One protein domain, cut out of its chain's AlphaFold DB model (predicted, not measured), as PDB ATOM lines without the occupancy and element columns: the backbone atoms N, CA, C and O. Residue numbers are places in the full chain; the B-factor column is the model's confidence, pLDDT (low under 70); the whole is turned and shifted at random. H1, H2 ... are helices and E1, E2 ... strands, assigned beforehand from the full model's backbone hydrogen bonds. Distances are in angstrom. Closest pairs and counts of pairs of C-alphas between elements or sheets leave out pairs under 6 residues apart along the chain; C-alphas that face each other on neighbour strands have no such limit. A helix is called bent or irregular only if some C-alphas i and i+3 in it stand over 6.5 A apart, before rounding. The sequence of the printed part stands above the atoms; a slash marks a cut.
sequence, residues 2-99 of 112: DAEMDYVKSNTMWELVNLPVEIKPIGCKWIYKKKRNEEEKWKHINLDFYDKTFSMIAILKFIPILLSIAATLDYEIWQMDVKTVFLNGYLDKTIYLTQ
ATOM      1  N   ASP A   2     170.779 204.406  95.661       68.50
ATOM      2  CA  ASP A   2     171.770 203.404  96.080       68.50
ATOM      3  C   ASP A   2     172.123 203.496  97.569       68.50
ATOM      4  O   ASP A   2     171.998 202.498  98.257       68.50
ATOM      5  N   ALA A   3     172.376 204.696  98.108       70.25
ATOM      6  CA  ALA A   3     172.644 204.876  99.543       70.25
ATOM      7  C   ALA A   3     171.518 204.357 100.470       70.25
ATOM      8  O   ALA A   3     171.797 203.747 101.496       70.25
ATOM      9  N   GLU A   4     170.249 204.551 100.096       67.31
ATOM     10  CA  GLU A   4     169.100 204.032 100.859       67.31
ATOM     11  C   GLU A   4     168.967 202.516 100.704       67.31
ATOM     12  O   GLU A   4     168.669 201.813 101.658       67.31
ATOM     13  N   MET A   5     169.211 201.986  99.504       72.06
ATOM     14  CA  MET A   5     169.183 200.542  99.272       72.06
ATOM     15  C   MET A   5     170.343 199.840  99.974       72.06
ATOM     16  O   MET A   5     170.186 198.705 100.406       72.06
ATOM     17  N   ASP A   6     171.485 200.501 100.120       73.00
ATOM     18  CA  ASP A   6     172.616 200.001 100.893       73.00
ATOM     19  C   ASP A   6     172.335 200.091 102.398       73.00
ATOM     20  O   ASP A   6     172.672 199.164 103.134       73.00
ATOM     21  N   TYR A   7     171.608 201.117 102.858       69.31
ATOM     22  CA  TYR A   7     171.047 201.144 104.212       69.31
ATOM     23  C   TYR A   7     170.060 199.987 104.443       69.31
ATOM     24  O   TYR A   7     170.194 199.244 105.406       69.31
ATOM     25  N   VAL A   8     169.126 199.746 103.519       70.62
ATOM     26  CA  VAL A   8     168.169 198.628 103.595       70.62
ATOM     27  C   VAL A   8     168.871 197.267 103.574       70.62
ATOM     28  O   VAL A   8     168.453 196.377 104.300       70.62
ATOM     29  N   LYS A   9     169.938 197.093 102.783       70.06
ATOM     30  CA  LYS A   9     170.734 195.850 102.754       70.06
ATOM     31  C   LYS A   9     171.592 195.661 104.005       70.06
ATOM     32  O   LYS A   9     171.825 194.528 104.409       70.06
ATOM     33  N   SER A  10     172.135 196.747 104.556       72.06
ATOM     34  CA  SER A  10     172.957 196.701 105.772       72.06
ATOM     35  C   SER A  10     172.105 196.484 107.019       72.06
ATOM     36  O   SER A  10     172.559 195.854 107.972       72.06
ATOM     37  N   ASN A  11     170.853 196.935 106.990       67.25
ATOM     38  CA  ASN A  11     169.881 196.646 108.022       67.25
ATOM     39  C   ASN A  11     169.330 195.225 107.811       67.25
ATOM     40  O   ASN A  11     168.667 194.947 106.818       67.25
ATOM     41  N   THR A  12     169.556 194.308 108.752       63.56
ATOM     42  CA  THR A  12     169.196 192.872 108.644       63.56
ATOM     43  C   THR A  12     167.679 192.595 108.602       63.56
ATOM     44  O   THR A  12     167.243 191.458 108.726       63.56
ATOM     45  N   MET A  13     166.848 193.629 108.450       63.38
ATOM     46  CA  MET A  13     165.387 193.539 108.443       63.38
ATOM     47  C   MET A  13     164.790 193.168 107.076       63.38
ATOM     48  O   MET A  13     163.607 192.846 107.016       63.38
ATOM     49  N   TRP A  14     165.567 193.221 105.985       74.31
ATOM     50  CA  TRP A  14     165.054 193.037 104.622       74.31
ATOM     51  C   TRP A  14     165.863 192.002 103.842       74.31
ATOM     52  O   TRP A  14     167.059 192.174 103.614       74.31
ATOM     53  N   GLU A  15     165.193 190.956 103.361       79.50
ATOM     54  CA  GLU A  15     165.788 189.932 102.505       79.50
ATOM     55  C   GLU A  15     164.955 189.744 101.236       79.50
ATOM     56  O   GLU A  15     163.731 189.682 101.286       79.50
ATOM     57  N   LEU A  16     165.635 189.632 100.091       81.88
ATOM     58  CA  LEU A  16     164.989 189.402  98.803       81.88
ATOM     59  C   LEU A  16     164.709 187.905  98.599       81.88
ATOM     60  O   LEU A  16     165.597 187.134  98.199       81.88
ATOM     61  N   VAL A  17     163.456 187.510  98.787       83.56
ATOM     62  CA  VAL A  17     163.008 186.114  98.806       83.56
ATOM     63  C   VAL A  17     162.110 185.792  97.612       83.56
ATOM     64  O   VAL A  17     161.600 186.665  96.912       83.56
ATOM     65  N   ASN A  18     161.960 184.506  97.294       83.88
ATOM     66  CA  ASN A  18     160.946 184.112  96.316       83.88
ATOM     67  C   ASN A  18     159.572 184.262  96.969       83.88
ATOM     68  O   ASN A  18     159.412 183.894  98.133       83.88
ATOM     69  N   LEU A  19     158.595 184.780  96.223       81.88
ATOM     70  CA  LEU A  19     157.233 184.892  96.727       81.88
ATOM     71  C   LEU A  19     156.708 183.491  97.089       81.88
ATOM     72  O   LEU A  19     156.700 182.620  96.211       81.88
ATOM     73  N   PRO A  20     156.285 183.250  98.343       81.94
ATOM     74  CA  PRO A  20     155.694 181.974  98.711       81.94
ATOM     75  C   PRO A  20     154.391 181.754  97.950       81.94
ATOM     76  O   PRO A  20     153.655 182.698  97.649       81.94
ATOM     77  N   VAL A  21     154.102 180.493  97.654       75.00
ATOM     78  CA  VAL A  21     152.839 180.098  97.026       75.00
ATOM     79  C   VAL A  21     151.696 180.521  97.964       75.00
ATOM     80  O   VAL A  21     151.814 180.355  99.172       75.00
ATOM     81  N   GLU A  22     150.643 181.127  97.406       78.88
ATOM     82  CA  GLU A  22     149.444 181.646  98.106       78.88
ATOM     83  C   GLU A  22     149.562 182.978  98.872       78.88
ATOM     84  O   GLU A  22     148.559 183.452  99.406       78.88
ATOM     85  N   ILE A  23     150.709 183.665  98.867       78.81
ATOM     86  CA  ILE A  23     150.809 184.990  99.503       78.81
ATOM     87  C   ILE A  23     150.681 186.109  98.467       78.81
ATOM     88  O   ILE A  23     151.382 186.132  97.457       78.81
ATOM     89  N   LYS A  24     149.797 187.080  98.730       80.38
ATOM     90  CA  LYS A  24     149.678 188.296  97.917       80.38
ATOM     91  C   LYS A  24     150.647 189.362  98.451       80.38
ATOM     92  O   LYS A  24     150.428 189.852  99.559       80.38
ATOM     93  N   PRO A  25     151.695 189.741  97.700       79.75
ATOM     94  CA  PRO A  25     152.622 190.765  98.150       79.75
ATOM     95  C   PRO A  25     151.971 192.148  98.090       79.75
ATOM     96  O   PRO A  25     151.152 192.437  97.211       79.75
ATOM     97  N   ILE A  26     152.359 193.016  99.018       80.19
ATOM     98  CA  ILE A  26     151.888 194.397  99.066       80.19
ATOM     99  C   ILE A  26     152.671 195.210  98.034       80.19
ATOM    100  O   ILE A  26     153.901 195.171  97.978       80.19
ATOM    101  N   GLY A  27     151.947 195.957  97.203       76.62
ATOM    102  CA  GLY A  27     152.553 196.882  96.255       76.62
ATOM    103  C   GLY A  27     153.277 198.013  96.986       76.62
ATOM    104  O   GLY A  27     152.663 198.677  97.825       76.62
ATOM    105  N   CYS A  28     154.526 198.302  96.619       72.00
ATOM    106  CA  CYS A  28     155.238 199.481  97.112       72.00
ATOM    107  C   CYS A  28     155.781 200.355  95.973       72.00
ATOM    108  O   CYS A  28     156.137 199.876  94.893       72.00
ATOM    109  N   LYS A  29     155.830 201.667  96.211       70.31
ATOM    110  CA  LYS A  29     156.390 202.655  95.289       70.31
ATOM    111  C   LYS A  29     157.272 203.625  96.059       70.31
ATOM    112  O   LYS A  29     156.830 204.263  97.007       70.31
ATOM    113  N   TRP A  30     158.506 203.807  95.600       69.00
ATOM    114  CA  TRP A  30     159.343 204.893  96.096       69.00
ATOM    115  C   TRP A  30     158.823 206.233  95.577       69.00
ATOM    116  O   TRP A  30     158.775 206.467  94.365       69.00
ATOM    117  N   ILE A  31     158.468 207.127  96.496       64.44
ATOM    118  CA  ILE A  31     158.083 208.502  96.195       64.44
ATOM    119  C   ILE A  31     159.215 209.429  96.614       64.44
ATOM    120  O   ILE A  31     159.603 209.515  97.780       64.44
ATOM    121  N   TYR A  32     159.723 210.175  95.637       63.62
ATOM    122  CA  TYR A  32     160.648 211.269  95.884       63.62
ATOM    123  C   TYR A  32     159.873 212.475  96.401       63.62
ATOM    124  O   TYR A  32     159.148 213.123  95.643       63.62
ATOM    125  N   LYS A  33     160.057 212.816  97.678       61.44
ATOM    126  CA  LYS A  33     159.532 214.058  98.242       61.44
ATOM    127  C   LYS A  33     160.676 215.052  98.388       61.44
ATOM    128  O   LYS A  33     161.597 214.881  99.183       61.44
ATOM    129  N   LYS A  34     160.631 216.106  97.578       59.19
ATOM    130  CA  LYS A  34     161.574 217.218  97.680       59.19
ATOM    131  C   LYS A  34     161.090 218.147  98.789       59.19
ATOM    132  O   LYS A  34     160.082 218.825  98.609       59.19
ATOM    133  N   LYS A  35     161.794 218.175  99.921       52.75
ATOM    134  CA  LYS A  35     161.588 219.204 100.946       52.75
ATOM    135  C   LYS A  35     162.473 220.399 100.578       52.75
ATOM    136  O   LYS A  35     163.626 220.217 100.188       52.75
ATOM    137  N   ARG A  36     161.916 221.609 100.598       48.78
ATOM    138  CA  ARG A  36     162.667 222.849 100.371       48.78
ATOM    139  C   ARG A  36     162.775 223.546 101.720       48.78
ATOM    140  O   ARG A  36     161.784 224.103 102.165       48.78
ATOM    141  N   ASN A  37     163.947 223.474 102.338       53.94
ATOM    142  CA  ASN A  37     164.330 224.397 103.404       53.94
ATOM    143  C   ASN A  37     165.310 225.432 102.832       53.94
ATOM    144  O   ASN A  37     165.814 225.251 101.718       53.94
ATOM    145  N   GLU A  38     165.514 226.525 103.567       54.56
ATOM    146  CA  GLU A  38     166.224 227.729 103.111       54.56
ATOM    147  C   GLU A  38     167.709 227.500 102.799       54.56
ATOM    148  O   GLU A  38     168.236 228.192 101.934       54.56
ATOM    149  N   GLU A  39     168.349 226.469 103.364       55.53
ATOM    150  CA  GLU A  39     169.792 226.254 103.162       55.53
ATOM    151  C   GLU A  39     170.169 224.919 102.502       55.53
ATOM    152  O   GLU A  39     171.199 224.851 101.838       55.53
ATOM    153  N   GLU A  40     169.335 223.870 102.535       50.31
ATOM    154  CA  GLU A  40     169.729 222.571 101.963       50.31
ATOM    155  C   GLU A  40     168.562 221.765 101.359       50.31
ATOM    156  O   GLU A  40     167.510 221.535 101.966       50.31
ATOM    157  N   LYS A  41     168.756 221.298 100.114       49.09
ATOM    158  CA  LYS A  41     167.816 220.433  99.377       49.09
ATOM    159  C   LYS A  41     168.027 218.966  99.757       49.09
ATOM    160  O   LYS A  41     168.595 218.201  98.980       49.09
ATOM    161  N   TRP A  42     167.503 218.543 100.897       50.88
ATOM    162  CA  TRP A  42     167.473 217.122 101.238       50.88
ATOM    163  C   TRP A  42     166.342 216.422 100.463       50.88
ATOM    164  O   TRP A  42     165.167 216.801 100.534       50.88
ATOM    165  N   LYS A  43     166.694 215.412  99.656       54.94
ATOM    166  CA  LYS A  43     165.722 214.549  98.966       54.94
ATOM    167  C   LYS A  43     165.318 213.442  99.931       54.94
ATOM    168  O   LYS A  43     166.126 212.565 100.206       54.94
ATOM    169  N   HIS A  44     164.083 213.470 100.419       56.88
ATOM    170  CA  HIS A  44     163.566 212.400 101.262       56.88
ATOM    171  C   HIS A  44     162.847 211.377 100.379       56.88
ATOM    172  O   HIS A  44     161.950 211.727  99.603       56.88
ATOM    173  N   ILE A  45     163.286 210.126 100.451       58.00
ATOM    174  CA  ILE A  45     162.698 209.020  99.705       58.00
ATOM    175  C   ILE A  45     161.750 208.312 100.672       58.00
ATOM    176  O   ILE A  45     162.189 207.763 101.673       58.00
ATOM    177  N   ASN A  46     160.446 208.374 100.400       62.22
ATOM    178  CA  ASN A  46     159.447 207.649 101.185       62.22
ATOM    179  C   ASN A  46     159.029 206.394 100.433       62.22
ATOM    180  O   ASN A  46     158.814 206.447  99.218       62.22
ATOM    181  N   LEU A  47     158.877 205.291 101.156       66.12
ATOM    182  CA  LEU A  47     158.192 204.120 100.640       66.12
ATOM    183  C   LEU A  47     156.694 204.329 100.845       66.12
ATOM    184  O   LEU A  47     156.236 204.431 101.980       66.12
ATOM    185  N   ASP A  48     155.953 204.444  99.749       64.94
ATOM    186  CA  ASP A  48     154.499 204.504  99.793       64.94
ATOM    187  C   ASP A  48     153.932 203.120  99.482       64.94
ATOM    188  O   ASP A  48     154.385 202.437  98.554       64.94
ATOM    189  N   PHE A  49     152.960 202.699 100.280       66.94
ATOM    190  CA  PHE A  49     152.292 201.416 100.122       66.94
ATOM    191  C   PHE A  49     150.959 201.667  99.427       66.94
ATOM    192  O   PHE A  49     150.183 202.526  99.841       66.94
ATOM    193  N   TYR A  50     150.681 200.923  98.353       59.47
ATOM    194  CA  TYR A  50     149.422 201.086  97.612       59.47
ATOM    195  C   TYR A  50     148.194 200.760  98.463       59.47
ATOM    196  O   TYR A  50     147.102 201.263  98.201       59.47
ATOM    197  N   ASP A  51     148.385 199.916  99.469       56.72
ATOM    198  CA  ASP A  51     147.345 199.506 100.385       56.72
ATOM    199  C   ASP A  51     147.472 200.336 101.670       56.72
ATOM    200  O   ASP A  51     148.539 200.399 102.287       56.72
ATOM    201  N   LYS A  52     146.395 201.024 102.067       51.47
ATOM    202  CA  LYS A  52     146.338 201.936 103.234       51.47
ATOM    203  C   LYS A  52     146.425 201.193 104.579       51.47
ATOM    204  O   LYS A  52     145.923 201.673 105.595       51.47
ATOM    205  N   THR A  53     147.034 200.015 104.604       51.84
ATOM    206  CA  THR A  53     147.001 199.051 105.707       51.84
ATOM    207  C   THR A  53     147.739 199.548 106.953       51.84
ATOM    208  O   THR A  53     147.483 199.060 108.046       51.84
ATOM    209  N   PHE A  54     148.596 200.566 106.816       51.84
ATOM    210  CA  PHE A  54     149.419 201.122 107.899       51.84
ATOM    211  C   PHE A  54     149.041 202.551 108.291       51.84
ATOM    212  O   PHE A  54     149.890 203.356 108.669       51.84
ATOM    213  N   SER A  55     147.762 202.911 108.197       49.28
ATOM    214  CA  SER A  55     147.330 204.186 108.758       49.28
ATOM    215  C   SER A  55     147.214 204.058 110.280       49.28
ATOM    216  O   SER A  55     146.376 203.318 110.794       49.28
ATOM    217  N   MET A  56     148.066 204.787 111.006       48.28
ATOM    218  CA  MET A  56     148.104 204.892 112.471       48.28
ATOM    219  C   MET A  56     146.885 205.673 113.005       48.28
ATOM    220  O   MET A  56     147.006 206.689 113.681       48.28
ATOM    221  N   ILE A  57     145.677 205.236 112.650       49.81
ATOM    222  CA  ILE A  57     144.418 205.938 112.941       49.81
ATOM    223  C   ILE A  57     144.042 205.786 114.421       49.81
ATOM    224  O   ILE A  57     143.366 206.651 114.976       49.81
ATOM    225  N   ALA A  58     144.506 204.722 115.083       52.66
ATOM    226  CA  ALA A  58     144.203 204.470 116.490       52.66
ATOM    227  C   ALA A  58     144.805 205.542 117.415       52.66
ATOM    228  O   ALA A  58     144.096 206.076 118.259       52.66
ATOM    229  N   ILE A  59     146.073 205.922 117.217       60.53
ATOM    230  CA  ILE A  59     146.807 206.803 118.144       60.53
ATOM    231  C   ILE A  59     146.218 208.221 118.184       60.53
ATOM    232  O   ILE A  59     146.122 208.814 119.254       60.53
ATOM    233  N   LEU A  60     145.726 208.742 117.055       68.00
ATOM    234  CA  LEU A  60     145.190 210.108 116.993       68.00
ATOM    235  C   LEU A  60     143.914 210.305 117.826       68.00
ATOM    236  O   LEU A  60     143.696 211.394 118.348       68.00
ATOM    237  N   LYS A  61     143.085 209.265 117.989       75.44
ATOM    238  CA  LYS A  61     141.840 209.361 118.774       75.44
ATOM    239  C   LYS A  61     142.075 209.382 120.286       75.44
ATOM    240  O   LYS A  61     141.227 209.891 121.010       75.44
ATOM    241  N   PHE A  62     143.205 208.857 120.761       79.81
ATOM    242  CA  PHE A  62     143.526 208.803 122.193       79.81
ATOM    243  C   PHE A  62     144.233 210.059 122.712       79.81
ATOM    244  O   PHE A  62     144.178 210.320 123.910       79.81
ATOM    245  N   ILE A  63     144.841 210.868 121.835       85.88
ATOM    246  CA  ILE A  63     145.546 212.098 122.232       85.88
ATOM    247  C   ILE A  63     144.633 213.063 123.015       85.88
ATOM    248  O   ILE A  63     145.033 213.474 124.102       85.88
ATOM    249  N   PRO A  64     143.402 213.389 122.565       89.19
ATOM    250  CA  PRO A  64     142.527 214.293 123.314       89.19
ATOM    251  C   PRO A  64     142.124 213.739 124.685       89.19
ATOM    252  O   PRO A  64     142.001 214.494 125.643       89.19
ATOM    253  N   ILE A  65     141.952 212.416 124.789       89.88
ATOM    254  CA  ILE A  65     141.598 211.740 126.044       89.88
ATOM    255  C   ILE A  65     142.764 211.843 127.033       89.88
ATOM    256  O   ILE A  65     142.562 212.233 128.179       89.88
ATOM    257  N   LEU A  66     143.988 211.556 126.580       89.62
ATOM    258  CA  LEU A  66     145.192 211.659 127.405       89.62
ATOM    259  C   LEU A  66     145.435 213.103 127.871       89.62
ATOM    260  O   LEU A  66     145.720 213.322 129.046       89.62
ATOM    261  N   LEU A  67     145.258 214.083 126.976       90.50
ATOM    262  CA  LEU A  67     145.357 215.508 127.305       90.50
ATOM    263  C   LEU A  67     144.307 215.928 128.340       90.50
ATOM    264  O   LEU A  67     144.631 216.652 129.276       90.50
ATOM    265  N   SER A  68     143.065 215.450 128.209       92.88
ATOM    266  CA  SER A  68     141.998 215.739 129.173       92.88
ATOM    267  C   SER A  68     142.311 215.180 130.562       92.88
ATOM    268  O   SER A  68     142.031 215.839 131.563       92.88
ATOM    269  N   ILE A  69     142.892 213.981 130.638       93.31
ATOM    270  CA  ILE A  69     143.309 213.369 131.908       93.31
ATOM    271  C   ILE A  69     144.461 214.168 132.520       93.31
ATOM    272  O   ILE A  69     144.385 214.531 133.691       93.31
ATOM    273  N   ALA A  70     145.486 214.493 131.728       93.88
ATOM    274  CA  ALA A  70     146.629 215.273 132.192       93.88
ATOM    275  C   ALA A  70     146.212 216.656 132.714       93.88
ATOM    276  O   ALA A  70     146.657 217.055 133.781       93.88
ATOM    277  N   ALA A  71     145.290 217.342 132.030       93.56
ATOM    278  CA  ALA A  71     144.761 218.631 132.472       93.56
ATOM    279  C   ALA A  71     143.925 218.531 133.760       93.56
ATOM    280  O   ALA A  71     143.943 219.445 134.576       93.56
ATOM    281  N   THR A  72     143.195 217.428 133.958       94.31
ATOM    282  CA  THR A  72     142.388 217.220 135.177       94.31
ATOM    283  C   THR A  72     143.260 216.893 136.389       94.31
ATOM    284  O   THR A  72     142.906 217.232 137.514       94.31
ATOM    285  N   LEU A  73     144.386 216.214 136.164       95.00
ATOM    286  CA  LEU A  73     145.313 215.771 137.206       95.00
ATOM    287  C   LEU A  73     146.529 216.698 137.375       95.00
ATOM    288  O   LEU A  73     147.417 216.373 138.158       95.00
ATOM    289  N   ASP A  74     146.558 217.823 136.653       93.38
ATOM    290  CA  ASP A  74     147.653 218.804 136.629       93.38
ATOM    291  C   ASP A  74     149.029 218.173 136.335       93.38
ATOM    292  O   ASP A  74     150.041 218.447 136.979       93.38
ATOM    293  N   TYR A  75     149.062 217.251 135.368       95.00
ATOM    294  CA  TYR A  75     150.284 216.567 134.953       95.00
ATOM    295  C   TYR A  75     151.051 217.352 133.895       95.00
ATOM    296  O   TYR A  75     150.500 217.793 132.886       95.00
ATOM    297  N   GLU A  76     152.367 217.429 134.084       89.25
ATOM    298  CA  GLU A  76     153.284 217.985 133.098       89.25
ATOM    299  C   GLU A  76     153.542 216.974 131.969       89.25
ATOM    300  O   GLU A  76     153.884 215.812 132.204       89.25
ATOM    301  N   ILE A  77     153.368 217.416 130.722       87.56
ATOM    302  CA  ILE A  77     153.529 216.569 129.538       87.56
ATOM    303  C   ILE A  77     154.867 216.875 128.880       87.56
ATOM    304  O   ILE A  77     155.083 217.966 128.356       87.56
ATOM    305  N   TRP A  78     155.729 215.866 128.826       85.69
ATOM    306  CA  TRP A  78     157.007 215.934 128.127       85.69
ATOM    307  C   TRP A  78     156.907 215.212 126.780       85.69
ATOM    308  O   TRP A  78     156.563 214.030 126.721       85.69
ATOM    309  N   GLN A  79     157.204 215.915 125.685       81.62
ATOM    310  CA  GLN A  79     157.217 215.338 124.340       81.62
ATOM    311  C   GLN A  79     158.642 214.943 123.941       81.62
ATOM    312  O   GLN A  79     159.545 215.775 123.928       81.62
ATOM    313  N   MET A  80     158.831 213.683 123.552       79.56
ATOM    314  CA  MET A  80     160.071 213.205 122.945       79.56
ATOM    315  C   MET A  80     159.842 212.951 121.454       79.56
ATOM    316  O   MET A  80     159.051 212.084 121.084       79.56
ATOM    317  N   ASP A  81     160.533 213.705 120.598       71.00
ATOM    318  CA  ASP A  81     160.536 213.461 119.155       71.00
ATOM    319  C   ASP A  81     161.565 212.377 118.821       71.00
ATOM    320  O   ASP A  81     162.780 212.587 118.873       71.00
ATOM    321  N   VAL A  82     161.079 211.177 118.519       62.56
ATOM    322  CA  VAL A  82     161.936 210.061 118.124       62.56
ATOM    323  C   VAL A  82     162.175 210.164 116.620       62.56
ATOM    324  O   VAL A  82     161.288 209.900 115.813       62.56
ATOM    325  N   LYS A  83     163.406 210.517 116.230       56.59
ATOM    326  CA  LYS A  83     163.808 210.709 114.819       56.59
ATOM    327  C   LYS A  83     163.609 209.475 113.925       56.59
ATOM    328  O   LYS A  83     163.618 209.600 112.704       56.59
ATOM    329  N   THR A  84     163.423 208.296 114.512       45.78
ATOM    330  CA  THR A  84     163.341 207.000 113.824       45.78
ATOM    331  C   THR A  84     162.207 206.132 114.381       45.78
ATOM    332  O   THR A  84     162.430 205.011 114.821       45.78
ATOM    333  N   VAL A  85     160.952 206.600 114.330       46.78
ATOM    334  CA  VAL A  85     159.770 205.725 114.579       46.78
ATOM    335  C   VAL A  85     159.391 204.900 113.337       46.78
ATOM    336  O   VAL A  85     158.291 204.364 113.230       46.78
ATOM    337  N   PHE A  86     160.303 204.738 112.377       50.22
ATOM    338  CA  PHE A  86     160.131 203.691 111.378       50.22
ATOM    339  C   PHE A  86     160.359 202.333 112.059       50.22
ATOM    340  O   PHE A  86     161.489 201.915 112.269       50.22
ATOM    341  N   LEU A  87     159.258 201.649 112.383       50.56
ATOM    342  CA  LEU A  87     159.191 200.185 112.478       50.56
ATOM    343  C   LEU A  87     160.050 199.508 113.565       50.56
ATOM    344  O   LEU A  87     160.554 198.418 113.333       50.56
ATOM    345  N   ASN A  88     160.160 200.058 114.779       48.84
ATOM    346  CA  ASN A  88     160.699 199.275 115.908       48.84
ATOM    347  C   ASN A  88     159.612 198.500 116.683       48.84
ATOM    348  O   ASN A  88     159.751 198.230 117.873       48.84
ATOM    349  N   GLY A  89     158.497 198.190 116.018       57.72
ATOM    350  CA  GLY A  89     157.469 197.292 116.537       57.72
ATOM    351  C   GLY A  89     157.739 195.874 116.054       57.72
ATOM    352  O   GLY A  89     157.999 195.674 114.868       57.72
ATOM    353  N   TYR A  90     157.661 194.890 116.950       59.81
ATOM    354  CA  TYR A  90     157.683 193.485 116.545       59.81
ATOM    355  C   TYR A  90     156.490 193.207 115.627       59.81
ATOM    356  O   TYR A  90     155.335 193.409 116.002       59.81
ATOM    357  N   LEU A  91     156.780 192.768 114.404       66.88
ATOM    358  CA  LEU A  91     155.770 192.302 113.468       66.88
ATOM    359  C   LEU A  91     155.502 190.826 113.750       66.88
ATOM    360  O   LEU A  91     156.370 189.985 113.552       66.88
ATOM    361  N   ASP A  92     154.279 190.518 114.170       65.56
ATOM    362  CA  ASP A  92     153.826 189.142 114.421       65.56
ATOM    363  C   ASP A  92     153.674 188.331 113.116       65.56
ATOM    364  O   ASP A  92     153.552 187.110 113.109       65.56
ATOM    365  N   LYS A  93     153.661 189.024 111.968       71.44
ATOM    366  CA  LYS A  93     153.513 188.431 110.637       71.44
ATOM    367  C   LYS A  93     154.601 188.927 109.699       71.44
ATOM    368  O   LYS A  93     154.830 190.130 109.585       71.44
ATOM    369  N   THR A  94     155.200 187.997 108.963       77.31
ATOM    370  CA  THR A  94     156.077 188.310 107.834       77.31
ATOM    371  C   THR A  94     155.260 188.958 106.722       77.31
ATOM    372  O   THR A  94     154.264 188.403 106.257       77.31
ATOM    373  N   ILE A  95     155.676 190.148 106.297       77.94
ATOM    374  CA  ILE A  95     155.039 190.893 105.213       77.94
ATOM    375  C   ILE A  95     155.941 190.806 103.989       77.94
ATOM    376  O   ILE A  95     157.145 191.025 104.085       77.94
ATOM    377  N   TYR A  96     155.347 190.524 102.832       82.69
ATOM    378  CA  TYR A  96     156.051 190.473 101.556       82.69
ATOM    379  C   TYR A  96     155.714 191.717 100.747       82.69
ATOM    380  O   TYR A  96     154.541 192.062 100.587       82.69
ATOM    381  N   LEU A  97     156.737 192.387 100.228       81.25
ATOM    382  CA  LEU A  97     156.598 193.632  99.485       81.25
ATOM    383  C   LEU A  97     157.092 193.428  98.062       81.25
ATOM    384  O   LEU A  97     158.168 192.898  97.840       81.25
ATOM    385  N   THR A  98     156.311 193.836  97.066       82.69
ATOM    386  CA  THR A  98     156.803 193.781  95.687       82.69
ATOM    387  C   THR A  98     157.975 194.731  95.534       82.69
ATOM    388  O   THR A  98     157.890 195.854  96.029       82.69
ATOM    389  N   GLN A  99     158.995 194.357  94.764       81.25
ATOM    390  CA  GLN A  99     160.049 195.305  94.416       81.25
ATOM    391  C   GLN A  99     159.447 196.586  93.814       81.25
ATOM    392  O   GLN A  99     158.599 196.515  92.916       81.25
TER     393      GLN A  99
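This is residues 2 to 99 of the 112 residues of the protein "Retrovirus-related pol polyprotein from transposon tnt 1-94" of Gossypium australe (UniProt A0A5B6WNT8). Little regular structure is present: a small helix, H1, and a two-stranded hairpin, E1 and E2, lie toward one end of a flat, open frame, and the long helix H2 reaches away as an arm. From its far end the unnamed residues 73 to 99 fold back toward the hairpin. The 98 printed residues, 39 in named elements, run H1, E1, E2, H2, class mixed; the whole is only just loose, close to extended, with radius of gyration of the C-alphas 18.6 A, spanning 54 by 44 by 24 A.

H1, residues 2 to 10, is only just apart from E2, residues 43 to 49, the closest C-alphas being 8.2 A apart. E1, residues 28 to 34, and E2 form an antiparallel hairpin at 151 degrees; N 31 and O 46 are 2.8 A apart, within hydrogen-bond range. H2, residues 57 to 72, is apart from H1 and E1. Every O i to N i+4 pair is within hydrogen-bond range in H1, and 7 of 12 in H2.

H1 begins at C-alpha 2 (171.770, 203.404, 96.080). E1 and E2 each measure 18.8 A. H2, 25.0 A, ends at C-alpha 72 (142.388, 217.220, 135.177) and is only just irregular: C-alphas 61 and 64 are 6.7 A apart.

The C-alphas farthest apart, of Val 21 and Asp 74, are 55.6 A apart. The printed part has no cut; the link H1 to E1 is long. In this model 48 printed residues are under pLDDT 70, among them 30 to 60.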